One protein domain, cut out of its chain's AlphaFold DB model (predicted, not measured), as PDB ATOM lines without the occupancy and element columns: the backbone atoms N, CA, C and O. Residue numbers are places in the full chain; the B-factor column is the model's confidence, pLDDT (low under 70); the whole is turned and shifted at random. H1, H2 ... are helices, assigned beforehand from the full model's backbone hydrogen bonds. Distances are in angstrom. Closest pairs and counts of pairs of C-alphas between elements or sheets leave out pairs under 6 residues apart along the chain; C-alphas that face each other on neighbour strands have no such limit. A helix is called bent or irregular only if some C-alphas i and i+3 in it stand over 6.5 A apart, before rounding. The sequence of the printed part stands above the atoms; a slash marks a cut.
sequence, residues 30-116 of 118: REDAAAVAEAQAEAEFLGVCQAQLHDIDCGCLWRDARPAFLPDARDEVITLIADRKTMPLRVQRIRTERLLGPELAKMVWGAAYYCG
ATOM      1  N   ARG A  30     223.230 140.510 161.794       51.56
ATOM      2  CA  ARG A  30     224.669 140.220 161.688       51.56
ATOM      3  C   ARG A  30     225.079 139.758 160.286       51.56
ATOM      4  O   ARG A  30     226.169 140.099 159.839       51.56
ATOM      5  N   GLU A  31     224.206 139.024 159.601       54.22
ATOM      6  CA  GLU A  31     224.417 138.562 158.221       54.22
ATOM      7  C   GLU A  31     224.164 139.705 157.234       54.22
ATOM      8  O   GLU A  31     224.967 139.923 156.327       54.22
ATOM      9  N   ASP A  32     223.147 140.527 157.508       63.59
ATOM     10  CA  ASP A  32     222.886 141.750 156.746       63.59
ATOM     11  C   ASP A  32     224.039 142.757 156.898       63.59
ATOM     12  O   ASP A  32     224.473 143.369 155.925       63.59
ATOM     13  N   ALA A  33     224.605 142.893 158.103       71.44
ATOM     14  CA  ALA A  33     225.718 143.809 158.354       71.44
ATOM     15  C   ALA A  33     227.025 143.370 157.674       71.44
ATOM     16  O   ALA A  33     227.757 144.218 157.169       71.44
ATOM     17  N   ALA A  34     227.318 142.066 157.637       76.44
ATOM     18  CA  ALA A  34     228.502 141.545 156.954       76.44
ATOM     19  C   ALA A  34     228.396 141.713 155.430       76.44
ATOM     20  O   ALA A  34     229.347 142.174 154.803       76.44
ATOM     21  N   ALA A  35     227.227 141.417 154.854       81.75
ATOM     22  CA  ALA A  35     226.976 141.608 153.428       81.75
ATOM     23  C   ALA A  35     227.034 143.092 153.025       81.75
ATOM     24  O   ALA A  35     227.614 143.434 151.995       81.75
ATOM     25  N   VAL A  36     226.487 143.987 153.854       82.25
ATOM     26  CA  VAL A  36     226.571 145.438 153.627       82.25
ATOM     27  C   VAL A  36     228.016 145.931 153.737       82.25
ATOM     28  O   VAL A  36     228.449 146.694 152.877       82.25
ATOM     29  N   ALA A  37     228.781 145.477 154.735       83.69
ATOM     30  CA  ALA A  37     230.187 145.853 154.888       83.69
ATOM     31  C   ALA A  37     231.048 145.369 153.710       83.69
ATOM     32  O   ALA A  37     231.925 146.093 153.245       83.69
ATOM     33  N   GLU A  38     230.779 144.168 153.194       83.62
ATOM     34  CA  GLU A  38     231.475 143.643 152.021       83.62
ATOM     35  C   GLU A  38     231.136 144.437 150.754       83.62
ATOM     36  O   GLU A  38     232.042 144.836 150.022       83.62
ATOM     37  N   ALA A  39     229.856 144.745 150.531       87.06
ATOM     38  CA  ALA A  39     229.429 145.569 149.403       87.06
ATOM     39  C   ALA A  39     230.022 146.989 149.467       87.06
ATOM     40  O   ALA A  39     230.408 147.550 148.442       87.06
ATOM     41  N   GLN A  40     230.135 147.562 150.671       87.50
ATOM     42  CA  GLN A  40     230.817 148.838 150.889       87.50
ATOM     43  C   GLN A  40     232.313 148.738 150.574       87.50
ATOM     44  O   GLN A  40     232.834 149.581 149.847       87.50
ATOM     45  N   ALA A  41     232.994 147.691 151.049       87.50
ATOM     46  CA  ALA A  41     234.415 147.487 150.781       87.50
ATOM     47  C   ALA A  41     234.704 147.303 149.281       87.50
ATOM     48  O   ALA A  41     235.679 147.861 148.772       87.50
ATOM     49  N   GLU A  42     233.843 146.574 148.566       91.69
ATOM     50  CA  GLU A  42     233.928 146.435 147.113       91.69
ATOM     51  C   GLU A  42     233.711 147.780 146.414       91.69
ATOM     52  O   GLU A  42     234.523 148.166 145.576       91.69
ATOM     53  N   ALA A  43     232.669 148.531 146.778       90.56
ATOM     54  CA  ALA A  43     232.388 149.833 146.176       90.56
ATOM     55  C   ALA A  43     233.539 150.834 146.384       90.56
ATOM     56  O   ALA A  43     233.954 151.508 145.437       90.56
ATOM     57  N   GLU A  44     234.095 150.895 147.597       90.00
ATOM     58  CA  GLU A  44     235.279 151.700 147.914       90.00
ATOM     59  C   GLU A  44     236.486 151.276 147.075       90.00
ATOM     60  O   GLU A  44     237.140 152.112 146.450       90.00
ATOM     61  N   PHE A  45     236.764 149.969 147.018       93.56
ATOM     62  CA  PHE A  45     237.870 149.438 146.231       93.56
ATOM     63  C   PHE A  45     237.719 149.775 144.747       93.56
ATOM     64  O   PHE A  45     238.670 150.253 144.128       93.56
ATOM     65  N   LEU A  46     236.537 149.551 144.171       93.88
ATOM     66  CA  LEU A  46     236.267 149.827 142.764       93.88
ATOM     67  C   LEU A  46     236.440 151.315 142.452       93.88
ATOM     68  O   LEU A  46     237.025 151.637 141.419       93.88
ATOM     69  N   GLY A  47     236.007 152.206 143.348       92.19
ATOM     70  CA  GLY A  47     236.203 153.648 143.204       92.19
ATOM     71  C   GLY A  47     237.682 154.036 143.115       92.19
ATOM     72  O   GLY A  47     238.093 154.697 142.159       92.19
ATOM     73  N   VAL A  48     238.503 153.577 144.065       92.44
ATOM     74  CA  VAL A  48     239.947 153.882 144.084       92.44
ATOM     75  C   VAL A  48     240.674 153.210 142.917       92.44
ATOM     76  O   VAL A  48     241.486 153.839 142.235       92.44
ATOM     77  N   CYS A  49     240.354 151.946 142.635       94.31
ATOM     78  CA  CYS A  49     240.967 151.188 141.554       94.31
ATOM     79  C   CYS A  49     240.692 151.832 140.191       94.31
ATOM     80  O   CYS A  49     241.621 152.014 139.412       94.31
ATOM     81  N   GLN A  50     239.454 152.236 139.892       93.88
ATOM     82  CA  GLN A  50     239.118 152.844 138.598       93.88
ATOM     83  C   GLN A  50     239.776 154.215 138.401       93.88
ATOM     84  O   GLN A  50     240.092 154.586 137.267       93.88
ATOM     85  N   ALA A  51     240.011 154.944 139.496       93.19
ATOM     86  CA  ALA A  51     240.703 156.226 139.472       93.19
ATOM     87  C   ALA A  51     242.203 156.096 139.157       93.19
ATOM     88  O   ALA A  51     242.762 157.013 138.565       93.19
ATOM     89  N   GLN A  52     242.850 154.984 139.529       93.31
ATOM     90  CA  GLN A  52     244.306 154.814 139.387       93.31
ATOM     91  C   GLN A  52     244.726 153.791 138.316       93.31
ATOM     92  O   GLN A  52     245.770 153.935 137.684       93.31
ATOM     93  N   LEU A  53     243.928 152.744 138.102       93.94
ATOM     94  CA  LEU A  53     244.264 151.575 137.286       93.94
ATOM     95  C   LEU A  53     243.409 151.521 136.016       93.94
ATOM     96  O   LEU A  53     242.592 150.622 135.818       93.94
ATOM     97  N   HIS A  54     243.613 152.484 135.119       90.69
ATOM     98  CA  HIS A  54     242.821 152.595 133.886       90.69
ATOM     99  C   HIS A  54     242.969 151.400 132.929       90.69
ATOM    100  O   HIS A  54     242.085 151.151 132.110       90.69
ATOM    101  N   ASP A  55     244.065 150.651 133.033       92.62
ATOM    102  CA  ASP A  55     244.386 149.514 132.174       92.62
ATOM    103  C   ASP A  55     244.143 148.148 132.838       92.62
ATOM    104  O   ASP A  55     244.548 147.117 132.305       92.62
ATOM    105  N   ILE A  56     243.469 148.116 133.990       94.19
ATOM    106  CA  ILE A  56     243.068 146.883 134.678       94.19
ATOM    107  C   ILE A  56     241.545 146.850 134.814       94.19
ATOM    108  O   ILE A  56     240.884 147.869 135.019       94.19
ATOM    109  N   ASP A  57     240.949 145.673 134.648       95.44
ATOM    110  CA  ASP A  57     239.576 145.412 135.071       95.44
ATOM    111  C   ASP A  57     239.530 145.278 136.602       95.44
ATOM    112  O   ASP A  57     239.938 144.267 137.176       95.44
ATOM    113  N   CYS A  58     239.033 146.323 137.265       94.81
ATOM    114  CA  CYS A  58     238.923 146.377 138.720       94.81
ATOM    115  C   CYS A  58     237.950 145.340 139.296       94.81
ATOM    116  O   CYS A  58     238.179 144.853 140.398       94.81
ATOM    117  N   GLY A  59     236.897 144.957 138.568       94.88
ATOM    118  CA  GLY A  59     235.971 143.918 139.029       94.88
ATOM    119  C   GLY A  59     236.623 142.536 139.011       94.88
ATOM    120  O   GLY A  59     236.459 141.751 139.944       94.88
ATOM    121  N   CYS A  60     237.416 142.254 137.975       95.62
ATOM    122  CA  CYS A  60     238.267 141.064 137.917       95.62
ATOM    123  C   CYS A  60     239.311 141.074 139.045       95.62
ATOM    124  O   CYS A  60     239.441 140.092 139.775       95.62
ATOM    125  N   LEU A  61     239.998 142.205 139.238       96.06
ATOM    126  CA  LEU A  61     241.046 142.338 140.249       96.06
ATOM    127  C   LEU A  61     240.502 142.117 141.667       96.06
ATOM    128  O   LEU A  61     241.109 141.377 142.439       96.06
ATOM    129  N   TRP A  62     239.350 142.714 141.995       94.75
ATOM    130  CA  TRP A  62     238.675 142.492 143.275       94.75
ATOM    131  C   TRP A  62     238.359 141.014 143.480       94.75
ATOM    132  O   TRP A  62     238.704 140.455 144.513       94.75
ATOM    133  N   ARG A  63     237.763 140.353 142.484       95.00
ATOM    134  CA  ARG A  63     237.352 138.948 142.587       95.00
ATOM    135  C   ARG A  63     238.525 138.002 142.854       95.00
ATOM    136  O   ARG A  63     238.409 137.120 143.701       95.00
ATOM    137  N   ASP A  64     239.643 138.211 142.163       94.75
ATOM    138  CA  ASP A  64     240.782 137.288 142.186       94.75
ATOM    139  C   ASP A  64     241.785 137.591 143.312       94.75
ATOM    140  O   ASP A  64     242.527 136.701 143.732       94.75
ATOM    141  N   ALA A  65     241.808 138.828 143.825       95.00
ATOM    142  CA  ALA A  65     242.745 139.265 144.861       95.00
ATOM    143  C   ALA A  65     242.084 139.930 146.083       95.00
ATOM    144  O   ALA A  65     242.784 140.560 146.878       95.00
ATOM    145  N   ARG A  66     240.772 139.746 146.299       93.62
ATOM    146  CA  ARG A  66     240.008 140.294 147.445       93.62
ATOM    147  C   ARG A  66     240.754 140.229 148.785       93.62
ATOM    148  O   ARG A  66     240.821 141.255 149.457       93.62
ATOM    149  N   PRO A  67     241.346 139.084 149.195       92.06
ATOM    150  CA  PRO A  67     241.981 138.966 150.511       92.06
ATOM    151  C   PRO A  67     243.197 139.882 150.706       92.06
ATOM    152  O   PRO A  67     243.616 140.100 151.838       92.06
ATOM    153  N   ALA A  68     243.778 140.398 149.623       90.19
ATOM    154  CA  ALA A  68     244.922 141.297 149.668       90.19
ATOM    155  C   ALA A  68     244.537 142.779 149.809       90.19
ATOM    156  O   ALA A  68     245.392 143.601 150.137       90.19
ATOM    157  N   PHE A  69     243.268 143.136 149.596       91.62
ATOM    158  CA  PHE A  69     242.774 144.511 149.707       91.62
ATOM    159  C   PHE A  69     242.234 144.800 151.107       91.62
ATOM    160  O   PHE A  69     241.075 145.170 151.292       91.62
ATOM    161  N   LEU A  70     243.103 144.621 152.103       87.69
ATOM    162  CA  LEU A  70     242.813 144.979 153.490       87.69
ATOM    163  C   LEU A  70     242.576 146.494 153.605       87.69
ATOM    164  O   LEU A  70     243.293 147.246 152.944       87.69
ATOM    165  N   PRO A  71     241.647 146.963 154.459       84.06
ATOM    166  CA  PRO A  71     241.331 148.387 154.592       84.06
ATOM    167  C   PRO A  71     242.568 149.270 154.791       84.06
ATOM    168  O   PRO A  71     242.679 150.306 154.146       84.06
ATOM    169  N   ASP A  72     243.525 148.800 155.596       86.56
ATOM    170  CA  ASP A  72     244.726 149.553 155.980       86.56
ATOM    171  C   ASP A  72     245.818 149.574 154.896       86.56
ATOM    172  O   ASP A  72     246.686 150.442 154.908       86.56
ATOM    173  N   ALA A  73     245.802 148.611 153.969       88.31
ATOM    174  CA  ALA A  73     246.855 148.419 152.967       88.31
ATOM    175  C   ALA A  73     246.374 148.659 151.525       88.31
ATOM    176  O   ALA A  73     247.187 148.791 150.613       88.31
ATOM    177  N   ARG A  74     245.057 148.707 151.301       91.88
ATOM    178  CA  ARG A  74     244.409 148.736 149.982       91.88
ATOM    179  C   ARG A  74     244.937 149.841 149.073       91.88
ATOM    180  O   ARG A  74     245.312 149.543 147.940       91.88
ATOM    181  N   ASP A  75     245.010 151.075 149.558       92.12
ATOM    182  CA  ASP A  75     245.458 152.210 148.742       92.12
ATOM    183  C   ASP A  75     246.932 152.079 148.344       92.12
ATOM    184  O   ASP A  75     247.309 152.373 147.205       92.12
ATOM    185  N   GLU A  76     247.768 151.564 149.248       93.12
ATOM    186  CA  GLU A  76     249.181 151.312 148.972       93.12
ATOM    187  C   GLU A  76     249.355 150.171 147.960       93.12
ATOM    188  O   GLU A  76     250.146 150.294 147.025       93.12
ATOM    189  N   VAL A  77     248.564 149.095 148.067       94.31
ATOM    190  CA  VAL A  77     248.549 148.015 147.067       94.31
ATOM    191  C   VAL A  77     248.143 148.551 145.696       94.31
ATOM    192  O   VAL A  77     248.825 148.268 144.712       94.31
ATOM    193  N   ILE A  78     247.065 149.335 145.611       94.94
ATOM    194  CA  ILE A  78     246.595 149.912 144.343       94.94
ATOM    195  C   ILE A  78     247.672 150.818 143.738       94.94
ATOM    196  O   ILE A  78     247.966 150.699 142.548       94.94
ATOM    197  N   THR A  79     248.327 151.641 144.558       94.00
ATOM    198  CA  THR A  79     249.436 152.504 144.124       94.00
ATOM    199  C   THR A  79     250.604 151.677 143.577       94.00
ATOM    200  O   THR A  79     251.126 151.965 142.501       94.00
ATOM    201  N   LEU A  80     250.985 150.587 144.255       94.44
ATOM    202  CA  LEU A  80     252.036 149.682 143.774       94.44
ATOM    203  C   LEU A  80     251.676 149.050 142.423       94.44
ATOM    204  O   LEU A  80     252.541 148.928 141.554       94.44
ATOM    205  N   ILE A  81     250.410 148.672 142.226       94.56
ATOM    206  CA  ILE A  81     249.924 148.161 140.941       94.56
ATOM    207  C   ILE A  81     249.948 149.269 139.877       94.56
ATOM    208  O   ILE A  81     250.288 148.990 138.726       94.56
ATOM    209  N   ALA A  82     249.634 150.520 140.217       94.06
ATOM    210  CA  ALA A  82     249.677 151.642 139.277       94.06
ATOM    211  C   ALA A  82     251.114 151.897 138.788       94.06
ATOM    212  O   ALA A  82     251.365 151.993 137.584       94.06
ATOM    213  N   ASP A  83     252.076 151.849 139.709       93.19
ATOM    214  CA  ASP A  83     253.505 152.046 139.445       93.19
ATOM    215  C   ASP A  83     254.197 150.832 138.799       93.19
ATOM    216  O   ASP A  83     255.392 150.861 138.491       93.19
ATOM    217  N   ARG A  84     253.477 149.733 138.539       91.88
ATOM    218  CA  ARG A  84     254.074 148.479 138.041       91.88
ATOM    219  C   ARG A  84     254.812 148.607 136.706       91.88
ATOM    220  O   ARG A  84     255.645 147.766 136.383       91.88
ATOM    221  N   LYS A  85     254.501 149.626 135.900       89.38
ATOM    222  CA  LYS A  85     255.176 149.870 134.612       89.38
ATOM    223  C   LYS A  85     256.482 150.648 134.766       89.38
ATOM    224  O   LYS A  85     257.348 150.551 133.902       89.38
ATOM    225  N   THR A  86     256.622 151.418 135.841       92.12
ATOM    226  CA  THR A  86     257.775 152.293 136.097       92.12
ATOM    227  C   THR A  86     258.736 151.692 137.123       92.12
ATOM    228  O   THR A  86     259.907 152.063 137.178       92.12
ATOM    229  N   MET A  87     258.269 150.725 137.915       90.75
ATOM    230  CA  MET A  87     259.048 150.072 138.958       90.75
ATOM    231  C   MET A  87     259.701 148.767 138.465       90.75
ATOM    232  O   MET A  87     259.034 147.956 137.826       90.75
ATOM    233  N   PRO A  88     260.969 148.466 138.807       93.75
ATOM    234  CA  PRO A  88     261.562 147.162 138.508       93.75
ATOM    235  C   PRO A  88     260.820 146.011 139.210       93.75
ATOM    236  O   PRO A  88     260.495 146.125 140.393       93.75
ATOM    237  N   LEU A  89     260.653 144.865 138.537       90.25
ATOM    238  CA  LEU A  89     259.931 143.689 139.068       90.25
ATOM    239  C   LEU A  89     260.415 143.244 140.457       90.25
ATOM    240  O   LEU A  89     259.622 142.875 141.319       90.25
ATOM    241  N   ARG A  90     261.730 143.307 140.704       92.38
ATOM    242  CA  ARG A  90     262.306 142.959 142.013       92.38
ATOM    243  C   ARG A  90     261.808 143.890 143.124       92.38
ATOM    244  O   ARG A  90     261.573 143.429 144.236       92.38
ATOM    245  N   VAL A  91     261.669 145.182 142.833       93.00
ATOM    246  CA  VAL A  91     261.226 146.191 143.806       93.00
ATOM    247  C   VAL A  91     259.728 146.062 144.057       93.00
ATOM    248  O   VAL A  91     259.329 146.083 145.218       93.00
ATOM    249  N   GLN A  92     258.938 145.839 143.001       91.38
ATOM    250  CA  GLN A  92     257.507 145.541 143.109       91.38
ATOM    251  C   GLN A  92     257.280 144.401 144.099       91.38
ATOM    252  O   GLN A  92     256.611 144.589 145.111       91.38
ATOM    253  N   ARG A  93     257.956 143.267 143.865       91.31
ATOM    254  CA  ARG A  93     257.850 142.074 144.701       91.31
ATOM    255  C   ARG A  93     258.195 142.361 146.162       91.31
ATOM    256  O   ARG A  93     257.366 142.115 147.027       91.31
ATOM    257  N   ILE A  94     259.368 142.947 146.432       94.44
ATOM    258  CA  ILE A  94     259.819 143.250 147.804       94.44
ATOM    259  C   ILE A  94     258.832 144.168 148.535       94.44
ATOM    260  O   ILE A  94     258.567 143.949 149.715       94.44
ATOM    261  N   ARG A  95     258.298 145.201 147.867       95.00
ATOM    262  CA  ARG A  95     257.355 146.139 148.493       95.00
ATOM    263  C   ARG A  95     256.030 145.459 148.827       95.00
ATOM    264  O   ARG A  95     255.612 145.512 149.977       95.00
ATOM    265  N   THR A  96     255.432 144.740 147.878       93.50
ATOM    266  CA  THR A  96     254.185 144.002 148.141       93.50
ATOM    267  C   THR A  96     254.356 142.873 149.155       93.50
ATOM    268  O   THR A  96     253.477 142.684 149.985       93.50
ATOM    269  N   GLU A  97     255.478 142.139 149.144       95.81
ATOM    270  CA  GLU A  97     255.745 141.067 150.120       95.81
ATOM    271  C   GLU A  97     255.896 141.623 151.540       95.81
ATOM    272  O   GLU A  97     255.474 140.981 152.496       95.81
ATOM    273  N   ARG A  98     256.474 142.822 151.696       94.56
ATOM    274  CA  ARG A  98     256.559 143.498 153.001       94.56
ATOM    275  C   ARG A  98     255.201 143.966 153.510       94.56
ATOM    276  O   ARG A  98     254.995 143.957 154.716       94.56
ATOM    277  N   LEU A  99     254.321 144.378 152.604       93.31
ATOM    278  CA  LEU A  99     253.002 144.902 152.944       93.31
ATOM    279  C   LEU A  99     252.000 143.783 153.268       93.31
ATOM    280  O   LEU A  99     251.256 143.877 154.235       93.31
ATOM    281  N   LEU A 100     251.988 142.721 152.459       93.25
ATOM    282  CA  LEU A 100     250.938 141.698 152.471       93.25
ATOM    283  C   LEU A 100     251.437 140.294 152.841       93.25
ATOM    284  O   LEU A 100     250.640 139.377 153.035       93.25
ATOM    285  N   GLY A 101     252.752 140.081 152.896       94.44
ATOM    286  CA  GLY A 101     253.346 138.747 152.925       94.44
ATOM    287  C   GLY A 101     253.442 138.096 151.533       94.44
ATOM    288  O   GLY A 101     252.885 138.596 150.551       94.44
ATOM    289  N   PRO A 102     254.172 136.972 151.415       93.25
ATOM    290  CA  PRO A 102     254.513 136.365 150.125       93.25
ATOM    291  C   PRO A 102     253.314 135.803 149.354       93.25
ATOM    292  O   PRO A 102     253.231 135.974 148.137       93.25
ATOM    293  N   GLU A 103     252.366 135.170 150.046       94.00
ATOM    294  CA  GLU A 103     251.214 134.526 149.405       94.00
ATOM    295  C   GLU A 103     250.255 135.550 148.786       94.00
ATOM    296  O   GLU A 103     249.901 135.456 147.608       94.00
ATOM    297  N   LEU A 104     249.890 136.582 149.551       93.31
ATOM    298  CA  LEU A 104     248.999 137.641 149.080       93.31
ATOM    299  C   LEU A 104     249.669 138.510 148.011       93.31
ATOM    300  O   LEU A 104     249.026 138.864 147.027       93.31
ATOM    301  N   ALA A 105     250.972 138.786 148.132       93.88
ATOM    302  CA  ALA A 105     251.714 139.490 147.087       93.88
ATOM    303  C   ALA A 105     251.674 138.731 145.752       93.88
ATOM    304  O   ALA A 105     251.413 139.322 144.702       93.88
ATOM    305  N   LYS A 106     251.887 137.409 145.777       94.12
ATOM    306  CA  LYS A 106     251.798 136.567 144.578       94.12
ATOM    307  C   LYS A 106     250.392 136.587 143.973       94.12
ATOM    308  O   LYS A 106     250.269 136.679 142.752       94.12
ATOM    309  N   MET A 107     249.356 136.526 144.809       94.56
ATOM    310  CA  MET A 107     247.956 136.606 144.381       94.56
ATOM    311  C   MET A 107     247.658 137.931 143.670       94.56
ATOM    312  O   MET A 107     247.152 137.912 142.550       94.56
ATOM    313  N   VAL A 108     248.044 139.067 144.264       95.00
ATOM    314  CA  VAL A 108     247.833 140.404 143.685       95.00
ATOM    315  C   VAL A 108     248.492 140.538 142.321       95.00
ATOM    316  O   VAL A 108     247.847 140.972 141.370       95.00
ATOM    317  N   TRP A 109     249.765 140.152 142.195       95.19
ATOM    318  CA  TRP A 109     250.473 140.273 140.920       95.19
ATOM    319  C   TRP A 109     249.942 139.311 139.857       95.19
ATOM    320  O   TRP A 109     249.895 139.673 138.682       95.19
ATOM    321  N   GLY A 110     249.501 138.117 140.261       94.00
ATOM    322  CA  GLY A 110     248.799 137.189 139.377       94.00
ATOM    323  C   GLY A 110     247.500 137.794 138.844       94.00
ATOM    324  O   GLY A 110     247.309 137.856 137.631       94.00
ATOM    325  N   ALA A 111     246.650 138.311 139.732       95.00
ATOM    326  CA  ALA A 111     245.397 138.958 139.356       95.00
ATOM    327  C   ALA A 111     245.637 140.199 138.480       95.00
ATOM    328  O   ALA A 111     245.030 140.334 137.423       95.00
ATOM    329  N   ALA A 112     246.584 141.069 138.840       94.00
ATOM    330  CA  ALA A 112     246.928 142.252 138.048       94.00
ATOM    331  C   ALA A 112     247.426 141.902 136.634       94.00
ATOM    332  O   ALA A 112     247.197 142.665 135.695       94.00
ATOM    333  N   TYR A 113     248.093 140.755 136.466       92.62
ATOM    334  CA  TYR A 113     248.503 140.251 135.157       92.62
ATOM    335  C   TYR A 113     247.310 139.748 134.328       92.62
ATOM    336  O   TYR A 113     247.187 140.114 133.160       92.62
ATOM    337  N   TYR A 114     246.420 138.936 134.912       94.12
ATOM    338  CA  TYR A 114     245.282 138.351 134.187       94.12
ATOM    339  C   TYR A 114     244.147 139.342 133.921       94.12
ATOM    340  O   TYR A 114     243.514 139.278 132.870       94.12
ATOM    341  N   CYS A 115     243.921 140.280 134.836       94.75
ATOM    342  CA  CYS A 115     242.887 141.305 134.729       94.75
ATOM    343  C   CYS A 115     243.339 142.537 133.923       94.75
ATOM    344  O   CYS A 115     242.585 143.504 133.807       94.75
ATOM    345  N   GLY A 116     244.560 142.539 133.377       90.00
ATOM    346  CA  GLY A 116     245.039 143.602 132.497       90.00
ATOM    347  C   GLY A 116     244.227 143.660 131.200       90.00
ATOM    348  O   GLY A 116     244.135 142.675 130.465       90.00
TER     349      GLY A 116
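Overview. This is residues 30 to 116 of the 118 residues of an uncharacterized protein of Caenispirillum bisanense (UniProt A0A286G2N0). Two helices side by side, H2 and H5, lie across a second set made of the later part of H1, H3 and H4, and an arm of residues 30 to 40, of which 31 to 40 belong to the long H1, sticks out. H3 and H4 form a helical hairpin whose turn, residues 85 to 90, stands free at the other end. The printed part has 87 residues, with five named helices in the order H1 to H5 and no named strand: all helix. It is compact, with a radius of gyration of the C-alphas of 12.8 A, and elongated, spanning 43 by 26 by 19 A.

Along the chain. H1, residues 31 to 52, begins at C-alpha 31 (224.417, 138.562, 158.221) and is 31.8 A long. H2 is residues 58 to 68, H3 residues 74 to 85, and H4 residues 89 to 100. H5, residues 102 to 114, is 18.5 A long and ends at C-alpha 114 (245.282, 138.351, 134.187). H2 and H3 are irregular: C-alphas 64 and 67 are 8.6 A apart, and C-alphas 82 and 85 are 7.4 A apart.

Arrangement. H1 touches H2 with its residues 42 to 50 alone, at a steep tilt of 63 degrees; the closest C-alphas, of Leu 46 and Cys 58, are 5.9 A apart. H1 touches H3 with residues 45 to 52 alone, the C-alphas of Gln 52 and Ala 82 being closest at 6.2 A. H2 and H5 touch at a shallow tilt of 6 degrees, opposite ways; the closest C-alphas, of Ala 65 and Val 108, are 5.3 A apart. In the hairpin, H3 and H4 touch at 5 degrees, closest at C-alphas 84 and 92, 6.8 A. H4 touches H5 at a steep tilt of 56 degrees, closest at C-alphas 96 and 105, 5.3 A. H1 is apart from H4 and H5. Every O i to N i+4 pair is within hydrogen-bond range in H1, H4 and H5; in H2 it is 5 of 7 and in H3 7 of 8.

Size, cuts and confidence. The C-alphas farthest apart, of Arg 30 and Pro 88, are 44.1 A apart. The printed part has no cut, and the four links are tight. Residues 30 to 32 have pLDDT under 70.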